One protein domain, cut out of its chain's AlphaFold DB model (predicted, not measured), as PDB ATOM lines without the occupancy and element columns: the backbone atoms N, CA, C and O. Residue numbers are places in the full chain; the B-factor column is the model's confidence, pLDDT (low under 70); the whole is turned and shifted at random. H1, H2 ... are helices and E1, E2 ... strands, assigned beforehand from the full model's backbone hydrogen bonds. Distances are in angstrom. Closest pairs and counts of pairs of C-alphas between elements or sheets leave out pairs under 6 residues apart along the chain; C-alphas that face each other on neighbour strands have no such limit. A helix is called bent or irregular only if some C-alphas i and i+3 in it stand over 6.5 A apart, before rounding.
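Overview. This is residues 12 to 60 of the 66 residues of an uncharacterized protein of Bacillus sp. GeD10 (UniProt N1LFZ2). A small two-stranded hairpin, E1 and E2, and one long helix, H1, stand at the two sides of a narrow, loose loop of chain: after E2 the backbone runs away from the hairpin, turns at residues 28 to 34, which stick out, and H1 folds back toward the hairpin. The short helix H2 then comes near E1. The printed part has 49 residues with two named strands and two named helices, in the order E1, E2, H1, H2; the sheet's order is E1 - E2, antiparallel, and the class is mixed, helices and strands. The whole is loose, with a radius of gyration of the C-alphas of 13.5 A, and spans 40 by 20 by 13 A.

Arrangement. E1, residues 12 to 15, and E2, residues 18 to 22, form a hairpin of antiparallel neighbours at 142 degrees. Across it N 13 and O 20 are 2.9 A apart and N 20 and O 13 are 2.8 A apart, within hydrogen-bond range. The closest C-alphas of E2 and H1, residues 29 to 51, are those of Leu 21 and Tyr 46, 8.0 A apart. H2, residues 56 to 59, and E1 are near each other, with 5 pairs of C-alphas within 10 A. E1 and H1 are apart, as are E2 and H2, and H1 and H2. In H1, 17 of 19 O i to N i+4 pairs are within hydrogen-bond range; H2 is too short for such a pair.

Along the chain. E1 begins at C-alpha 12, (-26.449, -25.827, -9.458), and is 10.2 A long; E2 is 12.8 A. H1 runs 30.3 A from C-alpha 29, (-25.435, -37.122, 12.673). It is irregular, with C-alphas 30 and 33 at 9.1 A, and has a kink of 47 degrees near residue 36. H2, 5.2 A long, ends at C-alpha 59, (-26.799, -19.097, -16.437).

Size, cuts and confidence. The outline is only just elongated; the two C-alphas farthest apart, those of Glu 30 and Gly 60, are 40.5 A apart. The printed part has no cut and no long link. No printed residue is under pLDDT 70.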
ATOM      1  N   ILE A  12     -25.618 -26.932  -9.021       89.81
ATOM      2  CA  ILE A  12     -26.449 -25.827  -9.458       89.81
ATOM      3  C   ILE A  12     -27.130 -26.222 -10.762       89.81
ATOM      4  O   ILE A  12     -26.548 -26.905 -11.609       89.81
ATOM      5  N   GLY A  13     -28.381 -25.819 -10.916       88.81
ATOM      6  CA  GLY A  13     -29.152 -26.069 -12.121       88.81
ATOM      7  C   GLY A  13     -30.306 -25.096 -12.252       88.81
ATOM      8  O   GLY A  13     -30.571 -24.292 -11.362       88.81
ATOM      9  N   VAL A  14     -31.012 -25.185 -13.373       88.88
ATOM     10  CA  VAL A  14     -32.213 -24.386 -13.612       88.88
ATOM     11  C   VAL A  14     -33.371 -25.312 -13.920       88.88
ATOM     12  O   VAL A  14     -33.248 -26.235 -14.723       88.88
ATOM     13  N   GLU A  15     -34.512 -25.030 -13.299       86.81
ATOM     14  CA  GLU A  15     -35.789 -25.632 -13.651       86.81
ATOM     15  C   GLU A  15     -36.797 -24.524 -13.973       86.81
ATOM     16  O   GLU A  15     -37.197 -23.738 -13.108       86.81
ATOM     17  N   GLY A  16     -37.189 -24.430 -15.246       84.31
ATOM     18  CA  GLY A  16     -38.024 -23.334 -15.735       84.31
ATOM     19  C   GLY A  16     -37.293 -21.993 -15.647       84.31
ATOM     20  O   GLY A  16     -36.346 -21.767 -16.389       84.31
ATOM     21  N   LYS A  17     -37.743 -21.112 -14.745       83.81
ATOM     22  CA  LYS A  17     -37.135 -19.792 -14.467       83.81
ATOM     23  C   LYS A  17     -36.551 -19.686 -13.055       83.81
ATOM     24  O   LYS A  17     -36.392 -18.586 -12.540       83.81
ATOM     25  N   ASN A  18     -36.288 -20.821 -12.411       86.25
ATOM     26  CA  ASN A  18     -35.757 -20.861 -11.053       86.25
ATOM     27  C   ASN A  18     -34.354 -21.463 -11.059       86.25
ATOM     28  O   ASN A  18     -34.168 -22.589 -11.529       86.25
ATOM     29  N   LEU A  19     -33.395 -20.739 -10.486       88.56
ATOM     30  CA  LEU A  19     -32.093 -21.285 -10.129       88.56
ATOM     31  C   LEU A  19     -32.258 -22.190  -8.903       88.56
ATOM     32  O   LEU A  19     -32.819 -21.779  -7.888       88.56
ATOM     33  N   LYS A  20     -31.791 -23.430  -9.003       91.00
ATOM     34  CA  LYS A  20     -31.790 -24.408  -7.915       91.00
ATOM     35  C   LYS A  20     -30.355 -24.694  -7.508       91.00
ATOM     36  O   LYS A  20     -29.529 -25.018  -8.359       91.00
ATOM     37  N   LEU A  21     -30.093 -24.606  -6.212       91.44
ATOM     38  CA  LEU A  21     -28.838 -25.010  -5.595       91.44
ATOM     39  C   LEU A  21     -29.124 -26.200  -4.680       91.44
ATOM     40  O   LEU A  21     -30.176 -26.249  -4.039       91.44
ATOM     41  N   LEU A  22     -28.213 -27.166  -4.651       91.50
ATOM     42  CA  LEU A  22     -28.327 -28.364  -3.828       91.50
ATOM     43  C   LEU A  22     -27.192 -28.385  -2.812       91.50
ATOM     44  O   LEU A  22     -26.042 -28.190  -3.197       91.50
ATOM     45  N   ILE A  23     -27.542 -28.672  -1.559       89.94
ATOM     46  CA  ILE A  23     -26.594 -29.014  -0.502       89.94
ATOM     47  C   ILE A  23     -26.740 -30.511  -0.207       89.94
ATOM     48  O   ILE A  23     -27.862 -30.996  -0.035       89.94
ATOM     49  N   ILE A  24     -25.630 -31.244  -0.174       87.12
ATOM     50  CA  ILE A  24     -25.572 -32.673   0.139       87.12
ATOM     51  C   ILE A  24     -24.830 -32.850   1.462       87.12
ATOM     52  O   ILE A  24     -23.609 -32.728   1.527       87.12
ATOM     53  N   ASP A  25     -25.572 -33.213   2.504       86.38
ATOM     54  CA  ASP A  25     -24.993 -33.679   3.760       86.38
ATOM     55  C   ASP A  25     -25.021 -35.209   3.808       86.38
ATOM     56  O   ASP A  25     -26.083 -35.830   3.759       86.38
ATOM     57  N   TYR A  26     -23.839 -35.816   3.855       83.62
ATOM     58  CA  TYR A  26     -23.661 -37.263   3.997       83.62
ATOM     59  C   TYR A  26     -22.959 -37.638   5.303       83.62
ATOM     60  O   TYR A  26     -22.654 -38.817   5.502       83.62
ATOM     61  N   LEU A  27     -22.621 -36.661   6.147       81.88
ATOM     62  CA  LEU A  27     -21.985 -36.941   7.422       81.88
ATOM     63  C   LEU A  27     -22.972 -37.698   8.326       81.88
ATOM     64  O   LEU A  27     -24.193 -37.576   8.196       81.88
ATOM     65  N   ASP A  28     -22.433 -38.493   9.245       83.19
ATOM     66  CA  ASP A  28     -23.243 -39.171  10.253       83.19
ATOM     67  C   ASP A  28     -23.593 -38.195  11.378       83.19
ATOM     68  O   ASP A  28     -22.700 -37.581  11.953       83.19
ATOM     69  N   TRP A  29     -24.875 -38.094  11.723       87.88
ATOM     70  CA  TRP A  29     -25.435 -37.122  12.673       87.88
ATOM     71  C   TRP A  29     -25.083 -37.413  14.142       87.88
ATOM     72  O   TRP A  29     -25.741 -36.928  15.060       87.88
ATOM     73  N   GLU A  30     -24.031 -38.194  14.389       90.38
ATOM     74  CA  GLU A  30     -23.493 -38.471  15.722       90.38
ATOM     75  C   GLU A  30     -23.074 -37.176  16.447       90.38
ATOM     76  O   GLU A  30     -23.206 -37.082  17.667       90.38
ATOM     77  N   TYR A  31     -22.636 -36.155  15.696       86.38
ATOM     78  CA  TYR A  31     -22.233 -34.839  16.211       86.38
ATOM     79  C   TYR A  31     -23.118 -33.710  15.662       86.38
ATOM     80  O   TYR A  31     -22.634 -32.807  14.985       86.38
ATOM     81  N   GLU A  32     -24.417 -33.759  15.962       90.50
ATOM     82  CA  GLU A  32     -25.449 -32.833  15.459       90.50
ATOM     83  C   GLU A  32     -25.055 -31.344  15.501       90.50
ATOM     84  O   GLU A  32     -25.200 -30.654  14.495       90.50
ATOM     85  N   ASP A  33     -24.487 -30.853  16.607       90.81
ATOM     86  CA  ASP A  33     -24.091 -29.440  16.729       90.81
ATOM     87  C   ASP A  33     -23.080 -29.025  15.644       90.81
ATOM     88  O   ASP A  33     -23.230 -27.985  15.002       90.81
ATOM     89  N   MET A  34     -22.091 -29.883  15.369       88.38
ATOM     90  CA  MET A  34     -21.106 -29.646  14.311       88.38
ATOM     91  C   MET A  34     -21.775 -29.599  12.933       88.38
ATOM     92  O   MET A  34     -21.407 -28.780  12.094       88.38
ATOM     93  N   HIS A  35     -22.753 -30.471  12.684       89.25
ATOM     94  CA  HIS A  35     -23.473 -30.481  11.411       89.25
ATOM     95  C   HIS A  35     -24.256 -29.199  11.198       89.25
ATOM     96  O   HIS A  35     -24.214 -28.629  10.110       89.25
ATOM     97  N   LEU A  36     -24.967 -28.747  12.229       92.25
ATOM     98  CA  LEU A  36     -25.753 -27.525  12.158       92.25
ATOM     99  C   LEU A  36     -24.857 -26.313  11.894       92.25
ATOM    100  O   LEU A  36     -25.205 -25.490  11.046       92.25
ATOM    101  N   ASP A  37     -23.683 -26.250  12.525       91.62
ATOM    102  CA  ASP A  37     -22.692 -25.202  12.273       91.62
ATOM    103  C   ASP A  37     -22.210 -25.213  10.811       91.62
ATOM    104  O   ASP A  37     -22.238 -24.182  10.133       91.62
ATOM    105  N   VAL A  38     -21.847 -26.387  10.283       89.75
ATOM    106  CA  VAL A  38     -21.370 -26.541   8.896       89.75
ATOM    107  C   VAL A  38     -22.471 -26.226   7.877       89.75
ATOM    108  O   VAL A  38     -22.226 -25.551   6.874       89.75
ATOM    109  N   LEU A  39     -23.704 -26.676   8.119       91.88
ATOM    110  CA  LEU A  39     -24.849 -26.384   7.257       91.88
ATOM    111  C   LEU A  39     -25.178 -24.891   7.248       91.88
ATOM    112  O   LEU A  39     -25.463 -24.334   6.185       91.88
ATOM    113  N   GLN A  40     -25.112 -24.231   8.406       94.12
ATOM    114  CA  GLN A  40     -25.300 -22.788   8.500       94.12
ATOM    115  C   GLN A  40     -24.248 -22.043   7.669       94.12
ATOM    116  O   GLN A  40     -24.595 -21.135   6.911       94.12
ATOM    117  N   GLU A  41     -22.979 -22.434   7.774       92.00
ATOM    118  CA  GLU A  41     -21.893 -21.831   7.001       92.00
ATOM    119  C   GLU A  41     -22.087 -22.038   5.490       92.00
ATOM    120  O   GLU A  41     -22.010 -21.074   4.724       92.00
ATOM    121  N   LYS A  42     -22.478 -23.245   5.055       91.88
ATOM    122  CA  LYS A  42     -22.824 -23.507   3.646       91.88
ATOM    123  C   LYS A  42     -23.951 -22.626   3.137       91.88
ATOM    124  O   LYS A  42     -23.840 -22.059   2.051       91.88
ATOM    125  N   ILE A  43     -25.041 -22.511   3.891       93.94
ATOM    126  CA  ILE A  43     -26.184 -21.686   3.488       93.94
ATOM    127  C   ILE A  43     -25.741 -20.230   3.325       93.94
ATOM    128  O   ILE A  43     -26.064 -19.611   2.312       93.94
ATOM    129  N   ASN A  44     -24.952 -19.704   4.265       94.31
ATOM    130  CA  ASN A  44     -24.423 -18.343   4.182       94.31
ATOM    131  C   ASN A  44     -23.551 -18.139   2.936       94.31
ATOM    132  O   ASN A  44     -23.733 -17.158   2.216       94.31
ATOM    133  N   ASN A  45     -22.673 -19.087   2.617       92.75
ATOM    134  CA  ASN A  45     -21.843 -19.009   1.416       92.75
ATOM    135  C   ASN A  45     -22.669 -19.071   0.122       92.75
ATOM    136  O   ASN A  45     -22.378 -18.359  -0.841       92.75
ATOM    137  N   TYR A  46     -23.737 -19.870   0.094       93.50
ATOM    138  CA  TYR A  46     -24.640 -19.942  -1.057       93.50
ATOM    139  C   TYR A  46     -25.410 -18.628  -1.237       93.50
ATOM    140  O   TYR A  46     -25.621 -18.199  -2.373       93.50
ATOM    141  N   LEU A  47     -25.792 -17.961  -0.142       93.75
ATOM    142  CA  LEU A  47     -26.392 -16.625  -0.194       93.75
ATOM    143  C   LEU A  47     -25.418 -15.609  -0.797       93.75
ATOM    144  O   LEU A  47     -25.789 -14.937  -1.757       93.75
ATOM    145  N   VAL A  48     -24.168 -15.571  -0.326       93.62
ATOM    146  CA  VAL A  48     -23.121 -14.691  -0.880       93.62
ATOM    147  C   VAL A  48     -22.919 -14.949  -2.376       93.62
ATOM    148  O   VAL A  48     -22.906 -14.016  -3.174       93.62
ATOM    149  N   TYR A  49     -22.846 -16.215  -2.794       91.62
ATOM    150  CA  TYR A  49     -22.722 -16.592  -4.205       91.62
ATOM    151  C   TYR A  49     -23.868 -16.040  -5.078       91.62
ATOM    152  O   TYR A  49     -23.638 -15.596  -6.211       91.62
ATOM    153  N   ILE A  50     -25.104 -16.065  -4.563       91.00
ATOM    154  CA  ILE A  50     -26.288 -15.527  -5.246       91.00
ATOM    155  C   ILE A  50     -26.256 -13.992  -5.265       91.00
ATOM    156  O   ILE A  50     -26.510 -13.401  -6.317       91.00
ATOM    157  N   GLU A  51     -25.931 -13.346  -4.145       92.56
ATOM    158  CA  GLU A  51     -25.856 -11.883  -4.019       92.56
ATOM    159  C   GLU A  51     -24.805 -11.277  -4.956       92.56
ATOM    160  O   GLU A  51     -25.087 -10.316  -5.677       92.56
ATOM    161  N   ASP A  52     -23.640 -11.915  -5.040       93.94
ATOM    162  CA  ASP A  52     -22.549 -11.548  -5.945       93.94
ATOM    163  C   ASP A  52     -22.830 -11.916  -7.412       93.94
ATOM    164  O   ASP A  52     -22.015 -11.649  -8.302       93.94
ATOM    165  N   LYS A  53     -23.982 -12.545  -7.690       90.88
ATOM    166  CA  LYS A  53     -24.399 -13.027  -9.014       90.88
ATOM    167  C   LYS A  53     -23.349 -13.909  -9.685       90.88
ATOM    168  O   LYS A  53     -23.181 -13.873 -10.907       90.88
ATOM    169  N   GLN A  54     -22.637 -14.729  -8.920       89.62
ATOM    170  CA  GLN A  54     -21.554 -15.551  -9.464       89.62
ATOM    171  C   GLN A  54     -22.063 -16.577 -10.496       89.62
ATOM    172  O   GLN A  54     -21.351 -16.891 -11.451       89.62
ATOM    173  N   TYR A  55     -23.332 -16.997 -10.390       88.75
ATOM    174  CA  TYR A  55     -24.031 -17.843 -11.371       88.75
ATOM    175  C   TYR A  55     -24.205 -17.199 -12.753       88.75
ATOM    176  O   TYR A  55     -24.492 -17.895 -13.729       88.75
ATOM    177  N   PHE A  56     -24.064 -15.876 -12.868       88.75
ATOM    178  CA  PHE A  56     -24.362 -15.138 -14.095       88.75
ATOM    179  C   PHE A  56     -23.500 -15.586 -15.280       88.75
ATOM    180  O   PHE A  56     -23.968 -15.599 -16.420       88.75
ATOM    181  N   LYS A  57     -22.248 -15.987 -15.021       85.31
ATOM    182  CA  LYS A  57     -21.331 -16.474 -16.063       85.31
ATOM    183  C   LYS A  57     -21.876 -17.715 -16.774       85.31
ATOM    184  O   LYS A  57     -21.723 -17.815 -17.991       85.31
ATOM    185  N   ASP A  58     -22.557 -18.580 -16.027       85.19
ATOM    186  CA  ASP A  58     -23.007 -19.892 -16.492       85.19
ATOM    187  C   ASP A  58     -24.492 -19.899 -16.909       85.19
ATOM    188  O   ASP A  58     -24.872 -20.617 -17.834       85.19
ATOM    189  N   TYR A  59     -25.333 -19.069 -16.273       85.19
ATOM    190  CA  TYR A  59     -26.799 -19.097 -16.437       85.19
ATOM    191  C   TYR A  59     -27.439 -17.772 -16.900       85.19
ATOM    192  O   TYR A  59     -28.629 -17.743 -17.215       85.19
ATOM    193  N   GLY A  60     -26.686 -16.666 -16.954       83.62
ATOM    194  CA  GLY A  60     -27.197 -15.347 -17.359       83.62
ATOM    195  C   GLY A  60     -28.326 -14.789 -16.473       83.62
ATOM    196  O   GLY A  60     -28.619 -15.313 -15.401       83.62
TER     197      GLY A  60